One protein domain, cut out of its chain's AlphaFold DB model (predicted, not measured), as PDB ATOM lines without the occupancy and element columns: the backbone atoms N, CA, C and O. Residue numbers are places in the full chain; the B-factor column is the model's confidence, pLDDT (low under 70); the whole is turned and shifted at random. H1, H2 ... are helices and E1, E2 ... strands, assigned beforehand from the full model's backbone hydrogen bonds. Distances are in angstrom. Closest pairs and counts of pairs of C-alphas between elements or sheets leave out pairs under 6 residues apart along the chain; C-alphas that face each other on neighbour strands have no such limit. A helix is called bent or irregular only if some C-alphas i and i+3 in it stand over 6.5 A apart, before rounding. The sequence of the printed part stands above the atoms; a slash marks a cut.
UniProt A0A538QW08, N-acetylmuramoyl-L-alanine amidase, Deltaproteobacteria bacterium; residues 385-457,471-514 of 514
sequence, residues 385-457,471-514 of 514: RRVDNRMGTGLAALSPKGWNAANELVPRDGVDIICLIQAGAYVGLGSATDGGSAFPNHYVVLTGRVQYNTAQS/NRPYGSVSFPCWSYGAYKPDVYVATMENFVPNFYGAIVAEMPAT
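Overview. This is residues 385 to 457 and 471 to 514 of the 514 residues of the protein "N-acetylmuramoyl-L-alanine amidase" of Deltaproteobacteria bacterium (UniProt A0A538QW08). A strongly twisted antiparallel sheet of seven strands turns from a wing of E1, E7, E2 and E3 into a second wing of the bent strands E5 and E6 with short E4; helices H2 and H3 meet beside the strands, bridging from E7 to the ends of E4 and E5. H1 only grazes the sheet near E7, and a long loop, residues 422 to 441, joins E2 to E3. The 117 printed residues hold three named helices and seven named strands, in the order E1 H1 H2 E2 E3 E4 E5 E6 H3 E7, a mixed class of helices and strands. The whole is compact, with a radius of gyration of the C-alphas of 14.1 A and spans of 46 by 32 by 32 A.

Along the chain. E1, residues 386 to 389, begins at C-alpha 386 (192.328, 165.872, 163.269) and spans 9.9 A. H1 is residues 394 to 398, 7.7 A, and H2 is 402 to 407, 8.9 A. E2, 415 to 421, spans 19.2 A; E3, 442 to 446, 12.3 A; E4, 451 to 453, 6.3 A. E5, 476 to 483, spans 19.8 A and bends by 61 degrees at residue 480; E6, 486 to 493, spans 18.8 A and bends by 66 degrees at 489. H3, 496 to 502, spans 9.8 A, and a tight link with 0 residues between them joins it to E7, 503 to 510, 21.2 A, which ends at C-alpha 510 (194.818, 162.639, 160.051).

Arrangement. The sheet is branched: E5 has E3 and E4 on one side and E6 on the other. E7 has E1 on one side, with N 388 and O 508 2.8 A apart, and E2 on the other side, with N 418 and O 507 3.0 A apart, each pair within hydrogen-bond range. The hairpin E2 and E3 has N 419 and O 444 at 2.8 A. E3 and E5 have N 482 and O 445 at 2.8 A, E4 and E5 N 451 and O 478 at 2.8 A, and the hairpin E5 and E6 N 488 and O 481 at 2.7 A. H2 and H3 touch, about perpendicular at 80 degrees, closest at the C-alphas of Gly 402 and Val 500, 4.0 A. Both are on the sheet, over none of its strands, H3 only just, with two C-alphas falling on E5; their heights over the sheet are 5.7 A and 7.7 A. H1 only grazes the sheet with residues 396 to 398. In H2 every O i to N i+4 pair is within hydrogen-bond range; in H1 0 of 1 is, with 2 of 2 O i to N i+3 pairs, and in H3 1 of 3, with 2 of 4.

Size, cuts and confidence. The C-alphas of Asn 471 and Thr 514, 49.5 A apart, are the farthest. Residues 458 to 470 are not printed, a gap of 19.7 A between C-alphas 457 and 471. The link E2 to E3 is long. Mean pLDDT of the printed part is 77.1; residues 430 to 439, 452 to 457 and 471 to 475 are among those under 70.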
ATOM      1  N   ARG A 385     193.367 162.212 165.015       96.38
ATOM      2  CA  ARG A 385     193.724 163.377 165.840       96.38
ATOM      3  C   ARG A 385     193.112 164.664 165.284       96.38
ATOM      4  O   ARG A 385     192.889 165.615 166.029       96.38
ATOM      5  N   ARG A 386     192.906 164.722 163.967       96.94
ATOM      6  CA  ARG A 386     192.328 165.872 163.269       96.94
ATOM      7  C   ARG A 386     191.461 165.396 162.114       96.94
ATOM      8  O   ARG A 386     191.894 164.548 161.341       96.94
ATOM      9  N   VAL A 387     190.292 166.001 161.959       97.81
ATOM     10  CA  VAL A 387     189.446 165.884 160.770       97.81
ATOM     11  C   VAL A 387     189.200 167.301 160.260       97.81
ATOM     12  O   VAL A 387     188.839 168.180 161.034       97.81
ATOM     13  N   ASP A 388     189.504 167.549 158.992       96.12
ATOM     14  CA  ASP A 388     189.469 168.868 158.361       96.12
ATOM     15  C   ASP A 388     188.502 168.843 157.177       96.12
ATOM     16  O   ASP A 388     188.770 168.214 156.148       96.12
ATOM     17  N   ASN A 389     187.357 169.502 157.333       96.06
ATOM     18  CA  ASN A 389     186.334 169.598 156.302       96.06
ATOM     19  C   ASN A 389     186.597 170.794 155.376       96.06
ATOM     20  O   ASN A 389     186.209 171.930 155.649       96.06
ATOM     21  N   ARG A 390     187.209 170.518 154.222       93.75
ATOM     22  CA  ARG A 390     187.519 171.513 153.180       93.75
ATOM     23  C   ARG A 390     186.418 171.661 152.129       93.75
ATOM     24  O   ARG A 390     186.586 172.402 151.161       93.75
ATOM     25  N   MET A 391     185.300 170.955 152.286       91.19
ATOM     26  CA  MET A 391     184.105 171.143 151.456       91.19
ATOM     27  C   MET A 391     183.265 172.316 151.982       91.19
ATOM     28  O   MET A 391     182.639 173.043 151.209       91.19
ATOM     29  N   GLY A 392     183.323 172.556 153.293       86.69
ATOM     30  CA  GLY A 392     182.482 173.516 153.993       86.69
ATOM     31  C   GLY A 392     181.160 172.893 154.436       86.69
ATOM     32  O   GLY A 392     180.919 171.697 154.280       86.69
ATOM     33  N   THR A 393     180.299 173.722 155.020       82.38
ATOM     34  CA  THR A 393     179.049 173.282 155.645       82.38
ATOM     35  C   THR A 393     177.828 173.881 154.948       82.38
ATOM     36  O   THR A 393     177.860 175.024 154.491       82.38
ATOM     37  N   GLY A 394     176.722 173.140 154.902       74.12
ATOM     38  CA  GLY A 394     175.455 173.595 154.327       74.12
ATOM     39  C   GLY A 394     175.611 173.927 152.844       74.12
ATOM     40  O   GLY A 394     176.240 173.181 152.100       74.12
ATOM     41  N   LEU A 395     175.097 175.081 152.410       71.88
ATOM     42  CA  LEU A 395     175.180 175.508 151.007       71.88
ATOM     43  C   LEU A 395     176.622 175.693 150.502       71.88
ATOM     44  O   LEU A 395     176.870 175.561 149.306       71.88
ATOM     45  N   ALA A 396     177.591 175.944 151.392       76.31
ATOM     46  CA  ALA A 396     178.993 176.084 150.997       76.31
ATOM     47  C   ALA A 396     179.584 174.780 150.431       76.31
ATOM     48  O   ALA A 396     180.490 174.846 149.597       76.31
ATOM     49  N   ALA A 397     179.050 173.618 150.832       76.31
ATOM     50  CA  ALA A 397     179.427 172.307 150.298       76.31
ATOM     51  C   ALA A 397     179.029 172.121 148.823       76.31
ATOM     52  O   ALA A 397     179.618 171.306 148.119       76.31
ATOM     53  N   LEU A 398     178.053 172.895 148.340       75.00
ATOM     54  CA  LEU A 398     177.570 172.845 146.959       75.00
ATOM     55  C   LEU A 398     178.378 173.745 146.015       75.00
ATOM     56  O   LEU A 398     178.094 173.793 144.824       75.00
ATOM     57  N   SER A 399     179.366 174.483 146.529       81.19
ATOM     58  CA  SER A 399     180.204 175.375 145.724       81.19
ATOM     59  C   SER A 399     181.500 174.675 145.306       81.19
ATOM     60  O   SER A 399     182.237 174.234 146.199       81.19
ATOM     61  N   PRO A 400     181.830 174.619 144.000       86.31
ATOM     62  CA  PRO A 400     183.091 174.055 143.533       86.31
ATOM     63  C   PRO A 400     184.299 174.743 144.177       86.31
ATOM     64  O   PRO A 400     184.306 175.959 144.379       86.31
ATOM     65  N   LYS A 401     185.333 173.964 144.503       86.69
ATOM     66  CA  LYS A 401     186.589 174.451 145.107       86.69
ATOM     67  C   LYS A 401     187.739 174.513 144.104       86.69
ATOM     68  O   LYS A 401     188.732 175.199 144.342       86.69
ATOM     69  N   GLY A 402     187.592 173.827 142.973       77.06
ATOM     70  CA  GLY A 402     188.514 173.906 141.850       77.06
ATOM     71  C   GLY A 402     189.905 173.322 142.105       77.06
ATOM     72  O   GLY A 402     190.137 172.554 143.039       77.06
ATOM     73  N   TRP A 403     190.838 173.683 141.221       80.00
ATOM     74  CA  TRP A 403     192.175 173.092 141.145       80.00
ATOM     75  C   TRP A 403     193.026 173.307 142.394       80.00
ATOM     76  O   TRP A 403     193.616 172.350 142.879       80.00
ATOM     77  N   ASN A 404     193.077 174.526 142.936       74.00
ATOM     78  CA  ASN A 404     193.958 174.827 144.070       74.00
ATOM     79  C   ASN A 404     193.628 173.938 145.277       74.00
ATOM     80  O   ASN A 404     194.512 173.279 145.818       74.00
ATOM     81  N   ALA A 405     192.338 173.813 145.601       81.06
ATOM     82  CA  ALA A 405     191.878 172.940 146.674       81.06
ATOM     83  C   ALA A 405     192.196 171.458 146.418       81.06
ATOM     84  O   ALA A 405     192.496 170.729 147.360       81.06
ATOM     85  N   ALA A 406     192.138 171.002 145.162       78.44
ATOM     86  CA  ALA A 406     192.460 169.626 144.795       78.44
ATOM     87  C   ALA A 406     193.971 169.335 144.822       78.44
ATOM     88  O   ALA A 406     194.390 168.275 145.277       78.44
ATOM     89  N   ASN A 407     194.792 170.278 144.357       76.69
ATOM     90  CA  ASN A 407     196.249 170.153 144.266       76.69
ATOM     91  C   ASN A 407     196.930 170.173 145.647       76.69
ATOM     92  O   ASN A 407     197.990 169.581 145.839       76.69
ATOM     93  N   GLU A 408     196.300 170.814 146.632       80.19
ATOM     94  CA  GLU A 408     196.734 170.804 148.034       80.19
ATOM     95  C   GLU A 408     196.457 169.477 148.755       80.19
ATOM     96  O   GLU A 408     196.910 169.273 149.887       80.19
ATOM     97  N   LEU A 409     195.707 168.560 148.137       83.88
ATOM     98  CA  LEU A 409     195.461 167.247 148.712       83.88
ATOM     99  C   LEU A 409     196.710 166.390 148.576       83.88
ATOM    100  O   LEU A 409     197.136 166.014 147.483       83.88
ATOM    101  N   VAL A 410     197.274 166.037 149.728       77.62
ATOM    102  CA  VAL A 410     198.473 165.207 149.814       77.62
ATOM    103  C   VAL A 410     198.118 163.869 150.450       77.62
ATOM    104  O   VAL A 410     198.155 163.740 151.674       77.62
ATOM    105  N   PRO A 411     197.775 162.853 149.639       76.06
ATOM    106  CA  PRO A 411     197.778 161.471 150.084       76.06
ATOM    107  C   PRO A 411     199.144 161.086 150.633       76.06
ATOM    108  O   PRO A 411     200.157 161.223 149.950       76.06
ATOM    109  N   ARG A 412     199.150 160.635 151.881       81.19
ATOM    110  CA  ARG A 412     200.307 160.122 152.610       81.19
ATOM    111  C   ARG A 412     199.805 159.170 153.684       81.19
ATOM    112  O   ARG A 412     198.610 159.186 154.002       81.19
ATOM    113  N   ASP A 413     200.704 158.384 154.253       84.25
ATOM    114  CA  ASP A 413     200.346 157.482 155.337       84.25
ATOM    115  C   ASP A 413     199.650 158.262 156.470       84.25
ATOM    116  O   ASP A 413     200.012 159.400 156.798       84.25
ATOM    117  N   GLY A 414     198.680 157.624 157.123       88.94
ATOM    118  CA  GLY A 414     197.903 158.160 158.239       88.94
ATOM    119  C   GLY A 414     196.991 159.312 157.868       88.94
ATOM    120  O   GLY A 414     196.402 159.905 158.764       88.94
ATOM    121  N   VAL A 415     196.886 159.644 156.582       92.44
ATOM    122  CA  VAL A 415     195.976 160.667 156.085       92.44
ATOM    123  C   VAL A 415     194.996 160.019 155.124       92.44
ATOM    124  O   VAL A 415     195.363 159.599 154.022       92.44
ATOM    125  N   ASP A 416     193.733 159.981 155.522       94.75
ATOM    126  CA  ASP A 416     192.619 159.546 154.687       94.75
ATOM    127  C   ASP A 416     191.911 160.768 154.105       94.75
ATOM    128  O   ASP A 416     191.742 161.785 154.775       94.75
ATOM    129  N   ILE A 417     191.555 160.699 152.821       95.56
ATOM    130  CA  ILE A 417     190.946 161.823 152.104       95.56
ATOM    131  C   ILE A 417     189.712 161.320 151.368       95.56
ATOM    132  O   ILE A 417     189.830 160.470 150.482       95.56
ATOM    133  N   ILE A 418     188.553 161.875 151.712       96.69
ATOM    134  CA  ILE A 418     187.291 161.655 151.002       96.69
ATOM    135  C   ILE A 418     187.003 162.908 150.178       96.69
ATOM    136  O   ILE A 418     186.851 163.985 150.745       96.69
ATOM    137  N   CYS A 419     186.926 162.784 148.857       95.44
ATOM    138  CA  CYS A 419     186.601 163.879 147.944       95.44
ATOM    139  C   CYS A 419     185.123 163.845 147.556       95.44
ATOM    140  O   CYS A 419     184.560 162.764 147.393       95.44
ATOM    141  N   LEU A 420     184.535 165.021 147.338       93.31
ATOM    142  CA  LEU A 420     183.199 165.181 146.768       93.31
ATOM    143  C   LEU A 420     183.327 165.712 145.341       93.31
ATOM    144  O   LEU A 420     183.985 166.728 145.095       93.31
ATOM    145  N   ILE A 421     182.700 165.012 144.403       91.25
ATOM    146  CA  ILE A 421     182.777 165.305 142.974       91.25
ATOM    147  C   ILE A 421     181.395 165.251 142.319       91.25
ATOM    148  O   ILE A 421     180.445 164.671 142.853       91.25
ATOM    149  N   GLN A 422     181.300 165.833 141.126       86.44
ATOM    150  CA  GLN A 422     180.250 165.492 140.169       86.44
ATOM    151  C   GLN A 422     180.761 164.306 139.340       86.44
ATOM    152  O   GLN A 422     181.627 164.491 138.492       86.44
ATOM    153  N   ALA A 423     180.255 163.092 139.567       82.75
ATOM    154  CA  ALA A 423     180.791 161.872 138.952       82.75
ATOM    155  C   ALA A 423     180.678 161.805 137.416       82.75
ATOM    156  O   ALA A 423     181.601 161.330 136.760       82.75
ATOM    157  N   GLY A 424     179.597 162.309 136.826       77.31
ATOM    158  CA  GLY A 424     179.386 162.393 135.376       77.31
ATOM    159  C   GLY A 424     180.402 163.259 134.616       77.31
ATOM    160  O   GLY A 424     180.529 163.109 133.402       77.31
ATOM    161  N   ALA A 425     181.166 164.118 135.296       77.62
ATOM    162  CA  ALA A 425     182.279 164.848 134.689       77.62
ATOM    163  C   ALA A 425     183.559 164.004 134.522       77.62
ATOM    164  O   ALA A 425     184.474 164.417 133.806       77.62
ATOM    165  N   TYR A 426     183.637 162.839 135.176       80.94
ATOM    166  CA  TYR A 426     184.836 162.006 135.245       80.94
ATOM    167  C   TYR A 426     184.652 160.696 134.478       80.94
ATOM    168  O   TYR A 426     183.672 159.967 134.635       80.94
ATOM    169  N   VAL A 427     185.658 160.347 133.686       78.25
ATOM    170  CA  VAL A 427     185.779 159.045 133.034       78.25
ATOM    171  C   VAL A 427     186.480 158.077 133.988       78.25
ATOM    172  O   VAL A 427     187.370 158.474 134.734       78.25
ATOM    173  N   GLY A 428     186.079 156.801 133.978       69.81
ATOM    174  CA  GLY A 428     186.741 155.735 134.749       69.81
ATOM    175  C   GLY A 428     186.094 155.373 136.096       69.81
ATOM    176  O   GLY A 428     186.538 154.422 136.737       69.81
ATOM    177  N   LEU A 429     185.017 156.048 136.523       72.00
ATOM    178  CA  LEU A 429     184.334 155.746 137.797       72.00
ATOM    179  C   LEU A 429     183.469 154.471 137.757       72.00
ATOM    180  O   LEU A 429     183.415 153.736 138.744       72.00
ATOM    181  N   GLY A 430     182.878 154.132 136.607       59.03
ATOM    182  CA  GLY A 430     182.273 152.815 136.363       59.03
ATOM    183  C   GLY A 430     180.837 152.588 136.860       59.03
ATOM    184  O   GLY A 430     180.515 151.455 137.203       59.03
ATOM    185  N   SER A 431     179.963 153.598 136.856       54.69
ATOM    186  CA  SER A 431     178.507 153.406 136.983       54.69
ATOM    187  C   SER A 431     177.749 154.383 136.077       54.69
ATOM    188  O   SER A 431     178.174 155.521 135.894       54.69
ATOM    189  N   ALA A 432     176.654 153.911 135.475       42.00
ATOM    190  CA  ALA A 432     175.919 154.537 134.373       42.00
ATOM    191  C   ALA A 432     174.761 155.465 134.808       42.00
ATOM    192  O   ALA A 432     173.900 155.777 133.990       42.00
ATOM    193  N   THR A 433     174.704 155.899 136.072       44.62
ATOM    194  CA  THR A 433     173.558 156.659 136.620       44.62
ATOM    195  C   THR A 433     173.824 158.136 136.917       44.62
ATOM    196  O   THR A 433     172.887 158.851 137.249       44.62
ATOM    197  N   ASP A 434     175.049 158.640 136.741       46.12
ATOM    198  CA  ASP A 434     175.416 159.990 137.220       46.12
ATOM    199  C   ASP A 434     175.363 161.085 136.135       46.12
ATOM    200  O   ASP A 434     175.880 162.195 136.308       46.12
ATOM    201  N   GLY A 435     174.726 160.781 135.000       37.91
ATOM    202  CA  GLY A 435     174.529 161.718 133.899       37.91
ATOM    203  C   GLY A 435     173.363 162.670 134.164       37.91
ATOM    204  O   GLY A 435     172.209 162.268 134.052       37.91
ATOM    205  N   GLY A 436     173.662 163.938 134.465       45.25
ATOM    206  CA  GLY A 436     172.690 165.038 134.356       45.25
ATOM    207  C   GLY A 436     172.545 165.970 135.562       45.25
ATOM    208  O   GLY A 436     171.819 166.953 135.460       45.25
ATOM    209  N   SER A 437     173.219 165.717 136.691       52.25
ATOM    210  CA  SER A 437     173.148 166.625 137.847       52.25
ATOM    211  C   SER A 437     174.134 167.787 137.716       52.25
ATOM    212  O   SER A 437     175.333 167.556 137.569       52.25
ATOM    213  N   ALA A 438     173.644 169.024 137.853       54.44
ATOM    214  CA  ALA A 438     174.464 170.235 137.986       54.44
ATOM    215  C   ALA A 438     175.095 170.402 139.390       54.44
ATOM    216  O   ALA A 438     175.752 171.405 139.652       54.44
ATOM    217  N   PHE A 439     174.877 169.436 140.289       64.50
ATOM    218  CA  PHE A 439     175.279 169.453 141.697       64.50
ATOM    219  C   PHE A 439     176.200 168.271 142.035       64.50
ATOM    220  O   PHE A 439     176.104 167.230 141.369       64.50
ATOM    221  N   PRO A 440     177.055 168.389 143.075       74.94
ATOM    222  CA  PRO A 440     177.892 167.279 143.519       74.94
ATOM    223  C   PRO A 440     177.021 166.089 143.906       74.94
ATOM    224  O   PRO A 440     175.995 166.257 144.562       74.94
ATOM    225  N   ASN A 441     177.427 164.888 143.504       79.25
ATOM    226  CA  ASN A 441     176.598 163.696 143.681       79.25
ATOM    227  C   ASN A 441     177.367 162.464 144.160       79.25
ATOM    228  O   ASN A 441     176.737 161.445 144.437       79.25
ATOM    229  N   HIS A 442     178.698 162.529 144.278       89.62
ATOM    230  CA  HIS A 442     179.474 161.328 144.557       89.62
ATOM    231  C   HIS A 442     180.699 161.561 145.432       89.62
ATOM    232  O   HIS A 442     181.534 162.420 145.144       89.62
ATOM    233  N   TYR A 443     180.831 160.736 146.472       93.75
ATOM    234  CA  TYR A 443     182.037 160.655 147.287       93.75
ATOM    235  C   TYR A 443     182.983 159.574 146.767       93.75
ATOM    236  O   TYR A 443     182.571 158.449 146.476       93.75
ATOM    237  N   VAL A 444     184.270 159.904 146.718       93.56
ATOM    238  CA  VAL A 444     185.358 158.969 146.405       93.56
ATOM    239  C   VAL A 444     186.432 159.050 147.478       93.56
ATOM    240  O   VAL A 444     186.712 160.124 148.007       93.56
ATOM    241  N   VAL A 445     187.073 157.928 147.789       93.88
ATOM    242  CA  VAL A 445     188.242 157.930 148.679       93.88
ATOM    243  C   VAL A 445     189.460 158.073 147.789       93.88
ATOM    244  O   VAL A 445     189.763 157.183 146.999       93.88
ATOM    245  N   LEU A 446     190.148 159.204 147.875       91.19
ATOM    246  CA  LEU A 446     191.354 159.435 147.089       91.19
ATOM    247  C   LEU A 446     192.381 158.344 147.449       91.19
ATOM    248  O   LEU A 446     192.445 157.918 148.600       91.19
ATOM    249  N   THR A 447     193.206 157.877 146.519       83.50
ATOM    250  CA  THR A 447     194.249 156.860 146.810       83.50
ATOM    251  C   THR A 447     195.640 157.265 146.351       83.50
ATOM    252  O   THR A 447     196.618 156.623 146.714       83.50
ATOM    253  N   GLY A 448     195.740 158.369 145.623       78.69
ATOM    254  CA  GLY A 448     196.978 158.963 145.138       78.69
ATOM    255  C   GLY A 448     196.725 160.407 144.729       78.69
ATOM    256  O   GLY A 448     195.593 160.886 144.801       78.69
ATOM    257  N   ARG A 449     197.791 161.140 144.405       78.06
ATOM    258  CA  ARG A 449     197.699 162.583 144.149       78.06
ATOM    259  C   ARG A 449     196.774 162.896 142.973       78.06
ATOM    260  O   ARG A 449     196.690 162.129 142.017       78.06
ATOM    261  N   VAL A 450     196.145 164.065 143.048       79.69
ATOM    262  CA  VAL A 450     195.512 164.696 141.890       79.69
ATOM    263  C   VAL A 450     196.609 165.260 140.991       79.69
ATOM    264  O   VAL A 450     197.508 165.951 141.467       79.69
ATOM    265  N   GLN A 451     196.564 164.921 139.707       75.19
ATOM    266  CA  GLN A 451     197.596 165.223 138.720       75.19
ATOM    267  C   GLN A 451     197.000 165.986 137.544       75.19
ATOM    268  O   GLN A 451     195.906 165.668 137.086       75.19
ATOM    269  N   TYR A 452     197.737 166.973 137.040       69.56
ATOM    270  CA  TYR A 452     197.439 167.645 135.780       69.56
ATOM    271  C   TYR A 452     198.394 167.135 134.697       69.56
ATOM    272  O   TYR A 452     199.610 167.180 134.876       69.56
ATOM    273  N   ASN A 453     197.846 166.662 133.581       66.06
ATOM    274  CA  ASN A 453     198.577 166.014 132.499       66.06
ATOM    275  C   ASN A 453     198.518 166.877 131.235       66.06
ATOM    276  O   ASN A 453     197.437 167.162 130.722       66.06
ATOM    277  N   THR A 454     199.672 167.259 130.694       52.16
ATOM    278  CA  THR A 454     199.788 168.198 129.561       52.16
ATOM    279  C   THR A 454     199.964 167.535 128.187       52.16
ATOM    280  O   THR A 454     199.995 168.237 127.180       52.16
ATOM    281  N   ALA A 455     200.065 166.204 128.105       45.25
ATOM    282  CA  ALA A 455     200.324 165.478 126.857       45.25
ATOM    283  C   ALA A 455     199.086 164.707 126.360       45.25
ATOM    284  O   ALA A 455     198.496 163.931 127.111       45.25
ATOM    285  N   GLN A 456     198.726 164.861 125.078       47.56
ATOM    286  CA  GLN A 456     197.838 163.929 124.368       47.56
ATOM    287  C   GLN A 456     198.461 163.516 123.031       47.56
ATOM    288  O   GLN A 456     198.724 164.354 122.172       47.56
ATOM    289  N   SER A 457     198.656 162.212 122.845       34.84
ATOM    290  CA  SER A 457     198.786 161.582 121.529       34.84
ATOM    291  C   SER A 457     197.381 161.224 121.038       34.84
ATOM    292  O   SER A 457     196.578 160.703 121.816       34.84
ATOM    293  N   ASN A 471     193.171 180.160 121.314       35.69
ATOM    294  CA  ASN A 471     193.620 180.594 122.650       35.69
ATOM    295  C   ASN A 471     193.194 179.831 123.941       35.69
ATOM    296  O   ASN A 471     192.848 180.491 124.922       35.69
ATOM    297  N   ARG A 472     193.255 178.489 124.021       38.59
ATOM    298  CA  ARG A 472     193.081 177.763 125.307       38.59
ATOM    299  C   ARG A 472     194.047 176.569 125.450       38.59
ATOM    300  O   ARG A 472     194.146 175.782 124.510       38.59
ATOM    301  N   PRO A 473     194.787 176.421 126.569       42.53
ATOM    302  CA  PRO A 473     195.781 175.359 126.729       42.53
ATOM    303  C   PRO A 473     195.133 174.003 127.066       42.53
ATOM    304  O   PRO A 473     194.228 173.918 127.891       42.53
ATOM    305  N   TYR A 474     195.622 172.944 126.418       48.50
ATOM    306  CA  TYR A 474     195.162 171.557 126.528       48.50
ATOM    307  C   TYR A 474     195.814 170.823 127.721       48.50
ATOM    308  O   TYR A 474     197.027 170.920 127.911       48.50
ATOM    309  N   GLY A 475     195.029 170.053 128.489       58.25
ATOM    310  CA  GLY A 475     195.518 169.113 129.511       58.25
ATOM    311  C   GLY A 475     194.399 168.460 130.340       58.25
ATOM    312  O   GLY A 475     193.379 169.101 130.592       58.25
ATOM    313  N   SER A 476     194.566 167.196 130.748       71.19
ATOM    314  CA  SER A 476     193.594 166.428 131.549       71.19
ATOM    315  C   SER A 476     193.935 166.453 133.041       71.19
ATOM    316  O   SER A 476     195.084 166.663 133.414       71.19
ATOM    317  N   VAL A 477     192.953 166.228 133.915       75.56
ATOM    318  CA  VAL A 477     193.185 166.018 135.355       75.56
ATOM    319  C   VAL A 477     192.882 164.567 135.694       75.56
ATOM    320  O   VAL A 477     191.800 164.099 135.362       75.56
ATOM    321  N   SER A 478     193.791 163.859 136.358       80.06
ATOM    322  CA  SER A 478     193.590 162.472 136.792       80.06
ATOM    323  C   SER A 478     193.891 162.278 138.270       80.06
ATOM    324  O   SER A 478     194.679 163.011 138.865       80.06
ATOM    325  N   PHE A 479     193.269 161.274 138.874       80.69
ATOM    326  CA  PHE A 479     193.635 160.781 140.196       80.69
ATOM    327  C   PHE A 479     193.170 159.337 140.366       80.69
ATOM    328  O   PHE A 479     192.075 158.990 139.928       80.69
ATOM    329  N   PRO A 480     193.941 158.492 141.059       81.31
ATOM    330  CA  PRO A 480     193.439 157.200 141.478       81.31
ATOM    331  C   PRO A 480     192.542 157.372 142.712       81.31
ATOM    332  O   PRO A 480     192.846 158.154 143.626       81.31
ATOM    333  N   CYS A 481     191.450 156.617 142.774       88.62
ATOM    334  CA  CYS A 481     190.566 156.591 143.936       88.62
ATOM    335  C   CYS A 481     189.954 155.207 144.165       88.62
ATOM    336  O   CYS A 481     189.953 154.345 143.293       88.62
ATOM    337  N   TRP A 482     189.366 154.996 145.334       90.06
ATOM    338  CA  TRP A 482     188.339 153.984 145.532       90.06
ATOM    339  C   TRP A 482     186.960 154.585 145.234       90.06
ATOM    340  O   TRP A 482     186.688 155.743 145.563       90.06
ATOM    341  N   SER A 483     186.106 153.797 144.580       87.25
ATOM    342  CA  SER A 483     184.719 154.139 144.262       87.25
ATOM    343  C   SER A 483     183.941 152.879 143.863       87.25
ATOM    344  O   SER A 483     184.490 151.997 143.198       87.25
ATOM    345  N   TYR A 484     182.656 152.791 144.221       80.12
ATOM    346  CA  TYR A 484     181.761 151.692 143.822       80.12
ATOM    347  C   TYR A 484     182.290 150.279 144.160       80.12
ATOM    348  O   TYR A 484     182.094 149.334 143.394       80.12
ATOM    349  N   GLY A 485     182.970 150.109 145.298       80.25
ATOM    350  CA  GLY A 485     183.515 148.809 145.725       80.25
ATOM    351  C   GLY A 485     184.726 148.324 144.950       80.25
ATOM    352  O   GLY A 485     185.025 147.130 144.947       80.25
ATOM    353  N   ALA A 486     185.423 149.238 144.276       78.00
ATOM    354  CA  ALA A 486     186.648 148.923 143.574       78.00
ATOM    355  C   ALA A 486     187.643 150.080 143.620       78.00
ATOM    356  O   ALA A 486     187.288 151.259 143.652       78.00
ATOM    357  N   TYR A 487     188.917 149.718 143.551       79.44
ATOM    358  CA  TYR A 487     189.973 150.650 143.202       79.44
ATOM    359  C   TYR A 487     189.854 151.056 141.726       79.44
ATOM    360  O   TYR A 487     189.611 150.217 140.855       79.44
ATOM    361  N   LYS A 488     190.026 152.346 141.459       77.06
ATOM    362  CA  LYS A 488     189.953 152.991 140.152       77.06
ATOM    363  C   LYS A 488     191.288 153.712 139.917       77.06
ATOM    364  O   LYS A 488     191.467 154.813 140.433       77.06
ATOM    365  N   PRO A 489     192.244 153.096 139.198       68.25
ATOM    366  CA  PRO A 489     193.560 153.698 138.971       68.25
ATOM    367  C   PRO A 489     193.515 154.924 138.054       68.25
ATOM    368  O   PRO A 489     194.287 155.854 138.253       68.25
ATOM    369  N   ASP A 490     192.589 154.928 137.093       66.00
ATOM    370  CA  ASP A 490     192.618 155.837 135.946       66.00
ATOM    371  C   ASP A 490     191.343 156.691 135.863       66.00
ATOM    372  O   ASP A 490     190.688 156.758 134.821       66.00
ATOM    373  N   VAL A 491     190.939 157.322 136.974       77.00
ATOM    374  CA  VAL A 491     189.853 158.314 136.935       77.00
ATOM    375  C   VAL A 491     190.405 159.622 136.386       77.00
ATOM    376  O   VAL A 491     191.408 160.131 136.894       77.00
ATOM    377  N   TYR A 492     189.767 160.181 135.358       78.94
ATOM    378  CA  TYR A 492     190.227 161.428 134.749       78.94
ATOM    379  C   TYR A 492     189.106 162.315 134.199       78.94
ATOM    380  O   TYR A 492     188.019 161.856 133.859       78.94
ATOM    381  N   VAL A 493     189.412 163.604 134.063       75.19
ATOM    382  CA  VAL A 493     188.616 164.624 133.372       75.19
ATOM    383  C   VAL A 493     189.436 165.165 132.217       75.19
ATOM    384  O   VAL A 493     190.604 165.509 132.388       75.19
ATOM    385  N   ALA A 494     188.829 165.256 131.036       66.44
ATOM    386  CA  ALA A 494     189.537 165.603 129.806       66.44
ATOM    387  C   ALA A 494     190.190 166.997 129.821       66.44
ATOM    388  O   ALA A 494     191.208 167.179 129.157       66.44
ATOM    389  N   THR A 495     189.622 167.961 130.556       72.06
ATOM    390  CA  THR A 495     190.103 169.350 130.600       72.06
ATOM    391  C   THR A 495     190.058 169.936 132.010       72.06
ATOM    392  O   THR A 495     189.193 169.585 132.814       72.06
ATOM    393  N   MET A 496     190.944 170.897 132.295       71.06
ATOM    394  CA  MET A 496     190.873 171.705 133.522       71.06
ATOM    395  C   MET A 496     189.559 172.497 133.619       71.06
ATOM    396  O   MET A 496     188.985 172.616 134.700       71.06
ATOM    397  N   GLU A 497     189.051 172.987 132.482       71.25
ATOM    398  CA  GLU A 497     187.763 173.689 132.396       71.25
ATOM    399  C   GLU A 497     186.592 172.817 132.854       71.25
ATOM    400  O   GLU A 497     185.658 173.322 133.468       71.25
ATOM    401  N   ASN A 498     186.670 171.506 132.618       75.88
ATOM    402  CA  ASN A 498     185.689 170.552 133.120       75.88
ATOM    403  C   ASN A 498     185.991 170.120 134.559       75.88
ATOM    404  O   ASN A 498     185.068 169.790 135.292       75.88
ATOM    405  N   PHE A 499     187.251 170.111 134.998       80.62
ATOM    406  CA  PHE A 499     187.595 169.696 136.359       80.62
ATOM    407  C   PHE A 499     187.152 170.721 137.409       80.62
ATOM    408  O   PHE A 499     186.503 170.365 138.391       80.62
ATOM    409  N   VAL A 500     187.487 171.999 137.205       79.44
ATOM    410  CA  VAL A 500     187.259 173.074 138.183       79.44
ATOM    411  C   VAL A 500     185.807 173.166 138.680       79.44
ATOM    412  O   VAL A 500     185.626 173.208 139.899       79.44
ATOM    413  N   PRO A 501     184.776 173.163 137.813       80.88
ATOM    414  CA  PRO A 501     183.386 173.237 138.262       80.88
ATOM    415  C   PRO A 501     182.853 171.922 138.854       80.88
ATOM    416  O   PRO A 501     181.753 171.917 139.394       80.88
ATOM    417  N   ASN A 502     183.598 170.816 138.769       85.88
ATOM    418  CA  ASN A 502     183.120 169.484 139.153       85.88
ATOM    419  C   ASN A 502     183.846 168.876 140.367       85.88
ATOM    420  O   ASN A 502     183.550 167.744 140.755       85.88
ATOM    421  N   PHE A 503     184.736 169.643 141.003       89.06
ATOM    422  CA  PHE A 503     185.418 169.279 142.243       89.06
ATOM    423  C   PHE A 503     184.970 170.173 143.409       89.06
ATOM    424  O   PHE A 503     185.144 171.392 143.365       89.06
ATOM    425  N   TYR A 504     184.442 169.572 144.479       91.69
ATOM    426  CA  TYR A 504     183.740 170.281 145.565       91.69
ATOM    427  C   TYR A 504     184.484 170.260 146.905       91.69
ATOM    428  O   TYR A 504     183.971 170.728 147.921       91.69
ATOM    429  N   GLY A 505     185.732 169.790 146.904       93.69
ATOM    430  CA  GLY A 505     186.593 169.753 148.081       93.69
ATOM    431  C   GLY A 505     186.761 168.347 148.642       93.69
ATOM    432  O   GLY A 505     186.437 167.347 147.996       93.69
ATOM    433  N   ALA A 506     187.307 168.280 149.854       96.19
ATOM    434  CA  ALA A 506     187.594 167.027 150.533       96.19
ATOM    435  C   ALA A 506     187.437 167.131 152.053       96.19
ATOM    436  O   ALA A 506     187.570 168.210 152.627       96.19
ATOM    437  N   ILE A 507     187.222 165.992 152.699       97.31
ATOM    438  CA  ILE A 507     187.472 165.803 154.124       97.31
ATOM    439  C   ILE A 507     188.830 165.133 154.246       97.31
ATOM    440  O   ILE A 507     189.076 164.114 153.598       97.31
ATOM    441  N   VAL A 508     189.706 165.718 155.056       97.25
ATOM    442  CA  VAL A 508     191.062 165.229 155.309       97.25
ATOM    443  C   VAL A 508     191.149 164.794 156.766       97.25
ATOM    444  O   VAL A 508     191.058 165.624 157.667       97.25
ATOM    445  N   ALA A 509     191.313 163.498 157.007       97.06
ATOM    446  CA  ALA A 509     191.386 162.917 158.341       97.06
ATOM    447  C   ALA A 509     192.807 162.413 158.619       97.06
ATOM    448  O   ALA A 509     193.340 161.595 157.871       97.06
ATOM    449  N   GLU A 510     193.431 162.916 159.683       95.94
ATOM    450  CA  GLU A 510     194.818 162.639 160.051       95.94
ATOM    451  C   GLU A 510     194.892 161.846 161.359       95.94
ATOM    452  O   GLU A 510     194.422 162.290 162.412       95.94
ATOM    453  N   MET A 511     195.520 160.676 161.307       94.44
ATOM    454  CA  MET A 511     195.880 159.890 162.484       94.44
ATOM    455  C   MET A 511     196.958 160.614 163.315       94.44
ATOM    456  O   MET A 511     197.681 161.474 162.794       94.44
ATOM    457  N   PRO A 512     197.112 160.275 164.608       91.06
ATOM    458  CA  PRO A 512     198.289 160.658 165.378       91.06
ATOM    459  C   PRO A 512     199.594 160.292 164.653       91.06
ATOM    460  O   PRO A 512     199.655 159.306 163.909       91.06
ATOM    461  N   ALA A 513     200.639 161.097 164.864       79.19
ATOM    462  CA  ALA A 513     201.984 160.708 164.458       79.19
ATOM    463  C   ALA A 513     202.392 159.459 165.255       79.19
ATOM    464  O   ALA A 513     202.099 159.383 166.449       79.19
ATOM    465  N   THR A 514     202.986 158.485 164.570       60.75
ATOM    466  CA  THR A 514     203.534 157.263 165.175       60.75
ATOM    467  C   THR A 514     204.829 157.531 165.905       60.75
ATOM    468  O   THR A 514     205.630 158.314 165.341       60.75
TER     469      THR A 514